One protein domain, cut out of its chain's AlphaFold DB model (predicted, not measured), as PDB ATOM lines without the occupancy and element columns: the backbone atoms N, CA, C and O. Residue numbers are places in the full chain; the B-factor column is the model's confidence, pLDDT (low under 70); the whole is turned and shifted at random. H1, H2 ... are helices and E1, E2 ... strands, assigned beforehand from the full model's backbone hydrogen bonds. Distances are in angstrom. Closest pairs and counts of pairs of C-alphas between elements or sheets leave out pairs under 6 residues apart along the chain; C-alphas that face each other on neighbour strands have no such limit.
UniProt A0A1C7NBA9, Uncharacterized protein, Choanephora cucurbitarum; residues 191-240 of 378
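AT A GLANCE: This is residues 191 to 240 of the 378 residues of an uncharacterized protein of Choanephora cucurbitarum (UniProt A0A1C7NBA9). What does the model look like? A small hairpin of two strands, E1 and E2, has the short helix H1 folded back on E1, and the longer helix H2 is set off at one end of this loose, stretched-out body. At the other end lies an unnamed tail, residues 191 to 202. What is it made of? The 50 printed residues hold, in chain order, E1, E2, H1 and H2, of mixed class, with one antiparallel sheet of order E1 - E2. How compact is it? It is loose, with a radius of gyration of the C-alphas of 13.2 A and spans of 39 by 23 by 15 A.

HOW THE PARTS SIT: How do the strands pair? E1, residues 203 to 206, and E2, residues 209 to 212, form an antiparallel hairpin at 135 degrees, with N 204 and O 211 within hydrogen-bond range at 2.8 A. Where are the helices? The closest C-alphas of E1 and H1, residues 213 to 221, are those of Cys 204 and Val 213, 5.5 A apart, while E2 and H1 are near each other, with 5 pairs of C-alphas within 10 A. H1 and H2, residues 225 to 237, are close but not clearly touching, the closest C-alphas being those of Met 219 and Gln 228 at 7.3 A; they run opposite ways at a steep tilt of 62 degrees. H2 is apart from E1 and E2. Are the helix backbones complete? In H1 and H2 every O i to N i+4 pair is within hydrogen-bond range.

IN THESE COORDINATES: Where does E1 begin? C-alpha 203 is at (161.547, 167.269, 151.931); E1 is 10.0 A long and E2 9.9 A. Where do the helices lie? H1, 12.4 A long, begins at C-alpha 213, (163.160, 163.164, 156.557), and H2, 18.1 A long, ends at C-alpha 237, (175.942, 143.296, 157.350).

THE WHOLE: How large is it? The two C-alphas farthest apart, those of Glu 191 and Leu 240, are 40.0 A apart, and residues 233 to 238, of which 233 to 237 belong to H2, stand free. Are there breaks or weak places? The printed part has no cut, its three links are tight, and pLDDT is under 70 at residues 191 to 198.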
ATOM      1  N   GLU A 191     155.296 168.015 143.809       65.81
ATOM      2  CA  GLU A 191     154.207 167.214 143.231       65.81
ATOM      3  C   GLU A 191     154.042 165.844 143.911       65.81
ATOM      4  O   GLU A 191     152.929 165.324 143.971       65.81
ATOM      5  N   HIS A 192     155.124 165.297 144.479       58.41
ATOM      6  CA  HIS A 192     155.143 164.006 145.169       58.41
ATOM      7  C   HIS A 192     154.787 164.105 146.669       58.41
ATOM      8  O   HIS A 192     154.570 163.076 147.310       58.41
ATOM      9  N   TYR A 193     154.668 165.313 147.241       59.12
ATOM     10  CA  TYR A 193     154.434 165.530 148.679       59.12
ATOM     11  C   TYR A 193     153.073 166.149 148.948       59.12
ATOM     12  O   TYR A 193     152.928 167.367 149.018       59.12
ATOM     13  N   ARG A 194     152.063 165.305 149.168       51.38
ATOM     14  CA  ARG A 194     150.772 165.745 149.708       51.38
ATOM     15  C   ARG A 194     150.527 165.125 151.089       51.38
ATOM     16  O   ARG A 194     150.687 163.918 151.257       51.38
ATOM     17  N   SER A 195     150.066 165.967 152.024       52.53
ATOM     18  CA  SER A 195     149.452 165.695 153.347       52.53
ATOM     19  C   SER A 195     150.289 165.865 154.637       52.53
ATOM     20  O   SER A 195     151.492 165.631 154.694       52.53
ATOM     21  N   GLU A 196     149.572 166.305 155.680       51.53
ATOM     22  CA  GLU A 196     149.958 166.942 156.954       51.53
ATOM     23  C   GLU A 196     150.745 166.095 157.987       51.53
ATOM     24  O   GLU A 196     150.662 166.336 159.192       51.53
ATOM     25  N   ARG A 197     151.562 165.114 157.583       55.16
ATOM     26  CA  ARG A 197     152.466 164.396 158.513       55.16
ATOM     27  C   ARG A 197     153.877 164.269 157.955       55.16
ATOM     28  O   ARG A 197     154.073 164.143 156.754       55.16
ATOM     29  N   LYS A 198     154.882 164.269 158.845       67.06
ATOM     30  CA  LYS A 198     156.303 164.075 158.493       67.06
ATOM     31  C   LYS A 198     156.543 162.631 158.026       67.06
ATOM     32  O   LYS A 198     156.970 161.790 158.823       67.06
ATOM     33  N   ARG A 199     156.261 162.352 156.751       82.62
ATOM     34  CA  ARG A 199     156.589 161.088 156.075       82.62
ATOM     35  C   ARG A 199     158.090 161.006 155.810       82.62
ATOM     36  O   ARG A 199     158.779 162.025 155.780       82.62
ATOM     37  N   LEU A 200     158.620 159.796 155.643       85.06
ATOM     38  CA  LEU A 200     160.068 159.595 155.476       85.06
ATOM     39  C   LEU A 200     160.608 160.154 154.167       85.06
ATOM     40  O   LEU A 200     161.777 160.528 154.116       85.06
ATOM     41  N   ASP A 201     159.766 160.213 153.143       84.69
ATOM     42  CA  ASP A 201     160.058 160.809 151.848       84.69
ATOM     43  C   ASP A 201     160.030 162.339 151.890       84.69
ATOM     44  O   ASP A 201     160.594 162.950 150.997       84.69
ATOM     45  N   SER A 202     159.421 162.970 152.898       84.75
ATOM     46  CA  SER A 202     159.191 164.416 152.910       84.75
ATOM     47  C   SER A 202     160.489 165.215 152.811       84.75
ATOM     48  O   SER A 202     161.524 164.835 153.369       84.75
ATOM     49  N   LYS A 203     160.418 166.354 152.117       83.19
ATOM     50  CA  LYS A 203     161.547 167.269 151.931       83.19
ATOM     51  C   LYS A 203     162.059 167.813 153.271       83.19
ATOM     52  O   LYS A 203     161.297 168.333 154.083       83.19
ATOM     53  N   CYS A 204     163.371 167.734 153.477       82.81
ATOM     54  CA  CYS A 204     164.087 168.243 154.641       82.81
ATOM     55  C   CYS A 204     165.443 168.833 154.210       82.81
ATOM     56  O   CYS A 204     166.045 168.379 153.238       82.81
ATOM     57  N   ILE A 205     165.940 169.844 154.921       84.62
ATOM     58  CA  ILE A 205     167.305 170.354 154.740       84.62
ATOM     59  C   ILE A 205     168.119 169.913 155.952       84.62
ATOM     60  O   ILE A 205     167.759 170.225 157.086       84.62
ATOM     61  N   TYR A 206     169.213 169.193 155.716       85.19
ATOM     62  CA  TYR A 206     170.125 168.736 156.759       85.19
ATOM     63  C   TYR A 206     171.553 169.157 156.414       85.19
ATOM     64  O   TYR A 206     172.067 168.789 155.360       85.19
ATOM     65  N   ARG A 207     172.182 169.955 157.291       86.50
ATOM     66  CA  ARG A 207     173.537 170.519 157.096       86.50
ATOM     67  C   ARG A 207     173.744 171.114 155.687       86.50
ATOM     68  O   ARG A 207     174.725 170.824 155.017       86.50
ATOM     69  N   GLY A 208     172.769 171.894 155.211       85.19
ATOM     70  CA  GLY A 208     172.803 172.539 153.890       85.19
ATOM     71  C   GLY A 208     172.494 171.624 152.696       85.19
ATOM     72  O   GLY A 208     172.325 172.119 151.588       85.19
ATOM     73  N   SER A 209     172.359 170.312 152.903       87.12
ATOM     74  CA  SER A 209     172.005 169.353 151.853       87.12
ATOM     75  C   SER A 209     170.519 169.014 151.865       87.12
ATOM     76  O   SER A 209     169.908 168.827 152.920       87.12
ATOM     77  N   LEU A 210     169.942 168.868 150.676       89.44
ATOM     78  CA  LEU A 210     168.575 168.394 150.514       89.44
ATOM     79  C   LEU A 210     168.485 166.894 150.849       89.44
ATOM     80  O   LEU A 210     169.141 166.065 150.222       89.44
ATOM     81  N   CYS A 211     167.661 166.538 151.831       91.19
ATOM     82  CA  CYS A 211     167.466 165.169 152.304       91.19
ATOM     83  C   CYS A 211     165.979 164.835 152.446       91.19
ATOM     84  O   CYS A 211     165.154 165.707 152.700       91.19
ATOM     85  N   CYS A 212     165.632 163.552 152.354       91.81
ATOM     86  CA  CYS A 212     164.348 163.097 152.871       91.81
ATOM     87  C   CYS A 212     164.395 163.061 154.411       91.81
ATOM     88  O   CYS A 212     165.474 162.905 154.997       91.81
ATOM     89  N   VAL A 213     163.249 163.187 155.083       92.12
ATOM     90  CA  VAL A 213     163.160 163.164 156.557       92.12
ATOM     91  C   VAL A 213     163.809 161.913 157.155       92.12
ATOM     92  O   VAL A 213     164.478 162.015 158.182       92.12
ATOM     93  N   GLY A 214     163.657 160.746 156.521       94.00
ATOM     94  CA  GLY A 214     164.281 159.511 157.006       94.00
ATOM     95  C   GLY A 214     165.805 159.583 157.017       94.00
ATOM     96  O   GLY A 214     166.440 159.279 158.023       94.00
ATOM     97  N   CYS A 215     166.395 160.078 155.927       93.50
ATOM     98  CA  CYS A 215     167.838 160.278 155.844       93.50
ATOM     99  C   CYS A 215     168.320 161.368 156.809       93.50
ATOM    100  O   CYS A 215     169.363 161.209 157.428       93.50
ATOM    101  N   ALA A 216     167.554 162.445 157.000       92.81
ATOM    102  CA  ALA A 216     167.901 163.478 157.972       92.81
ATOM    103  C   ALA A 216     167.926 162.934 159.413       92.81
ATOM    104  O   ALA A 216     168.857 163.229 160.158       92.81
ATOM    105  N   ARG A 217     166.947 162.101 159.799       93.88
ATOM    106  CA  ARG A 217     166.915 161.431 161.115       93.88
ATOM    107  C   ARG A 217     168.084 160.466 161.284       93.88
ATOM    108  O   ARG A 217     168.770 160.518 162.297       93.88
ATOM    109  N   PHE A 218     168.357 159.658 160.261       93.75
ATOM    110  CA  PHE A 218     169.508 158.762 160.231       93.75
ATOM    111  C   PHE A 218     170.826 159.512 160.480       93.75
ATOM    112  O   PHE A 218     171.584 159.158 161.380       93.75
ATOM    113  N   MET A 219     171.061 160.597 159.738       90.75
ATOM    114  CA  MET A 219     172.263 161.422 159.889       90.75
ATOM    115  C   MET A 219     172.317 162.149 161.233       90.75
ATOM    116  O   MET A 219     173.397 162.379 161.761       90.75
ATOM    117  N   ALA A 220     171.167 162.523 161.794       90.88
ATOM    118  CA  ALA A 220     171.094 163.151 163.108       90.88
ATOM    119  C   ALA A 220     171.374 162.175 164.262       90.88
ATOM    120  O   ALA A 220     171.723 162.629 165.351       90.88
ATOM    121  N   TYR A 221     171.217 160.865 164.044       92.00
ATOM    122  CA  TYR A 221     171.517 159.854 165.057       92.00
ATOM    123  C   TYR A 221     173.025 159.751 165.318       92.00
ATOM    124  O   TYR A 221     173.454 159.746 166.472       92.00
ATOM    125  N   ALA A 222     173.830 159.696 164.253       88.38
ATOM    126  CA  ALA A 222     175.283 159.648 164.354       88.38
ATOM    127  C   ALA A 222     175.845 161.030 164.711       88.38
ATOM    128  O   ALA A 222     175.585 162.021 164.029       88.38
ATOM    129  N   LYS A 223     176.656 161.115 165.769       85.94
ATOM    130  CA  LYS A 223     177.282 162.391 166.161       85.94
ATOM    131  C   LYS A 223     178.526 162.705 165.336       85.94
ATOM    132  O   LYS A 223     178.843 163.877 165.139       85.94
ATOM    133  N   ILE A 224     179.220 161.665 164.881       89.81
ATOM    134  CA  ILE A 224     180.488 161.739 164.152       89.81
ATOM    135  C   ILE A 224     180.498 160.757 162.975       89.81
ATOM    136  O   ILE A 224     179.809 159.737 163.001       89.81
ATOM    137  N   ASP A 225     181.335 161.030 161.976       89.50
ATOM    138  CA  ASP A 225     181.395 160.246 160.734       89.50
ATOM    139  C   ASP A 225     181.790 158.780 160.960       89.50
ATOM    140  O   ASP A 225     181.337 157.893 160.240       89.50
ATOM    141  N   GLN A 226     182.620 158.505 161.974       92.31
ATOM    142  CA  GLN A 226     182.995 157.135 162.329       92.31
ATOM    143  C   GLN A 226     181.784 156.320 162.795       92.31
ATOM    144  O   GLN A 226     181.544 155.232 162.283       92.31
ATOM    145  N   GLU A 227     180.981 156.878 163.703       91.44
ATOM    146  CA  GLU A 227     179.746 156.249 164.178       91.44
ATOM    147  C   GLU A 227     178.765 156.047 163.021       91.44
ATOM    148  O   GLU A 227     178.115 155.011 162.923       91.44
ATOM    149  N   GLN A 228     178.694 157.002 162.093       92.31
ATOM    150  CA  GLN A 228     177.869 156.850 160.901       92.31
ATOM    151  C   GLN A 228     178.313 155.649 160.054       92.31
ATOM    152  O   GLN A 228     177.464 154.858 159.647       92.31
ATOM    153  N   ARG A 229     179.618 155.481 159.798       92.81
ATOM    154  CA  ARG A 229     180.142 154.320 159.055       92.81
ATOM    155  C   ARG A 229     179.817 153.001 159.749       92.81
ATOM    156  O   ARG A 229     179.395 152.060 159.084       92.81
ATOM    157  N   GLU A 230     179.956 152.945 161.069       94.88
ATOM    158  CA  GLU A 230     179.640 151.755 161.867       94.88
ATOM    159  C   GLU A 230     178.151 151.406 161.819       94.88
ATOM    160  O   GLU A 230     177.796 150.243 161.634       94.88
ATOM    161  N   ILE A 231     177.277 152.410 161.904       95.25
ATOM    162  CA  ILE A 231     175.833 152.225 161.754       95.25
ATOM    163  C   ILE A 231     175.500 151.713 160.349       95.25
ATOM    164  O   ILE A 231     174.697 150.791 160.222       95.25
ATOM    165  N   ILE A 232     176.085 152.298 159.295       94.56
ATOM    166  CA  ILE A 232     175.880 151.836 157.913       94.56
ATOM    167  C   ILE A 232     176.311 150.373 157.792       94.56
ATOM    168  O   ILE A 232     175.543 149.560 157.280       94.56
ATOM    169  N   ASN A 233     177.499 150.029 158.296       94.88
ATOM    170  CA  ASN A 233     178.011 148.665 158.249       94.88
ATOM    171  C   ASN A 233     177.078 147.690 158.972       94.88
ATOM    172  O   ASN A 233     176.693 146.677 158.397       94.88
ATOM    173  N   TYR A 234     176.644 148.029 160.186       95.94
ATOM    174  CA  TYR A 234     175.685 147.235 160.952       95.94
ATOM    175  C   TYR A 234     174.355 147.057 160.214       95.94
ATOM    176  O   TYR A 234     173.832 145.951 160.141       95.94
ATOM    177  N   LEU A 235     173.810 148.121 159.622       95.19
ATOM    178  CA  LEU A 235     172.551 148.036 158.885       95.19
ATOM    179  C   LEU A 235     172.660 147.221 157.592       95.19
ATOM    180  O   LEU A 235     171.625 146.803 157.092       95.19
ATOM    181  N   ILE A 236     173.853 147.025 157.031       93.81
ATOM    182  CA  ILE A 236     174.055 146.245 155.798       93.81
ATOM    183  C   ILE A 236     174.415 144.795 156.109       93.81
ATOM    184  O   ILE A 236     173.917 143.889 155.451       93.81
ATOM    185  N   THR A 237     175.301 144.591 157.081       93.69
ATOM    186  CA  THR A 237     175.942 143.296 157.350       93.69
ATOM    187  C   THR A 237     175.415 142.615 158.608       93.69
ATOM    188  O   THR A 237     175.682 141.439 158.821       93.69
ATOM    189  N   GLY A 238     174.720 143.348 159.482       94.00
ATOM    190  CA  GLY A 238     174.382 142.896 160.833       94.00
ATOM    191  C   GLY A 238     175.573 142.850 161.797       94.00
ATOM    192  O   GLY A 238     175.384 142.534 162.967       94.00
ATOM    193  N   GLN A 239     176.789 143.182 161.349       94.69
ATOM    194  CA  GLN A 239     178.000 143.048 162.155       94.69
ATOM    195  C   GLN A 239     178.261 144.282 163.022       94.69
ATOM    196  O   GLN A 239     178.061 145.429 162.609       94.69
ATOM    197  N   LEU A 240     178.766 144.033 164.229       95.38
ATOM    198  CA  LEU A 240     179.198 145.055 165.175       95.38
ATOM    199  C   LEU A 240     180.723 145.054 165.289       95.38
ATOM    200  O   LEU A 240     181.313 143.978 165.369       95.38
TER     201      LEU A 240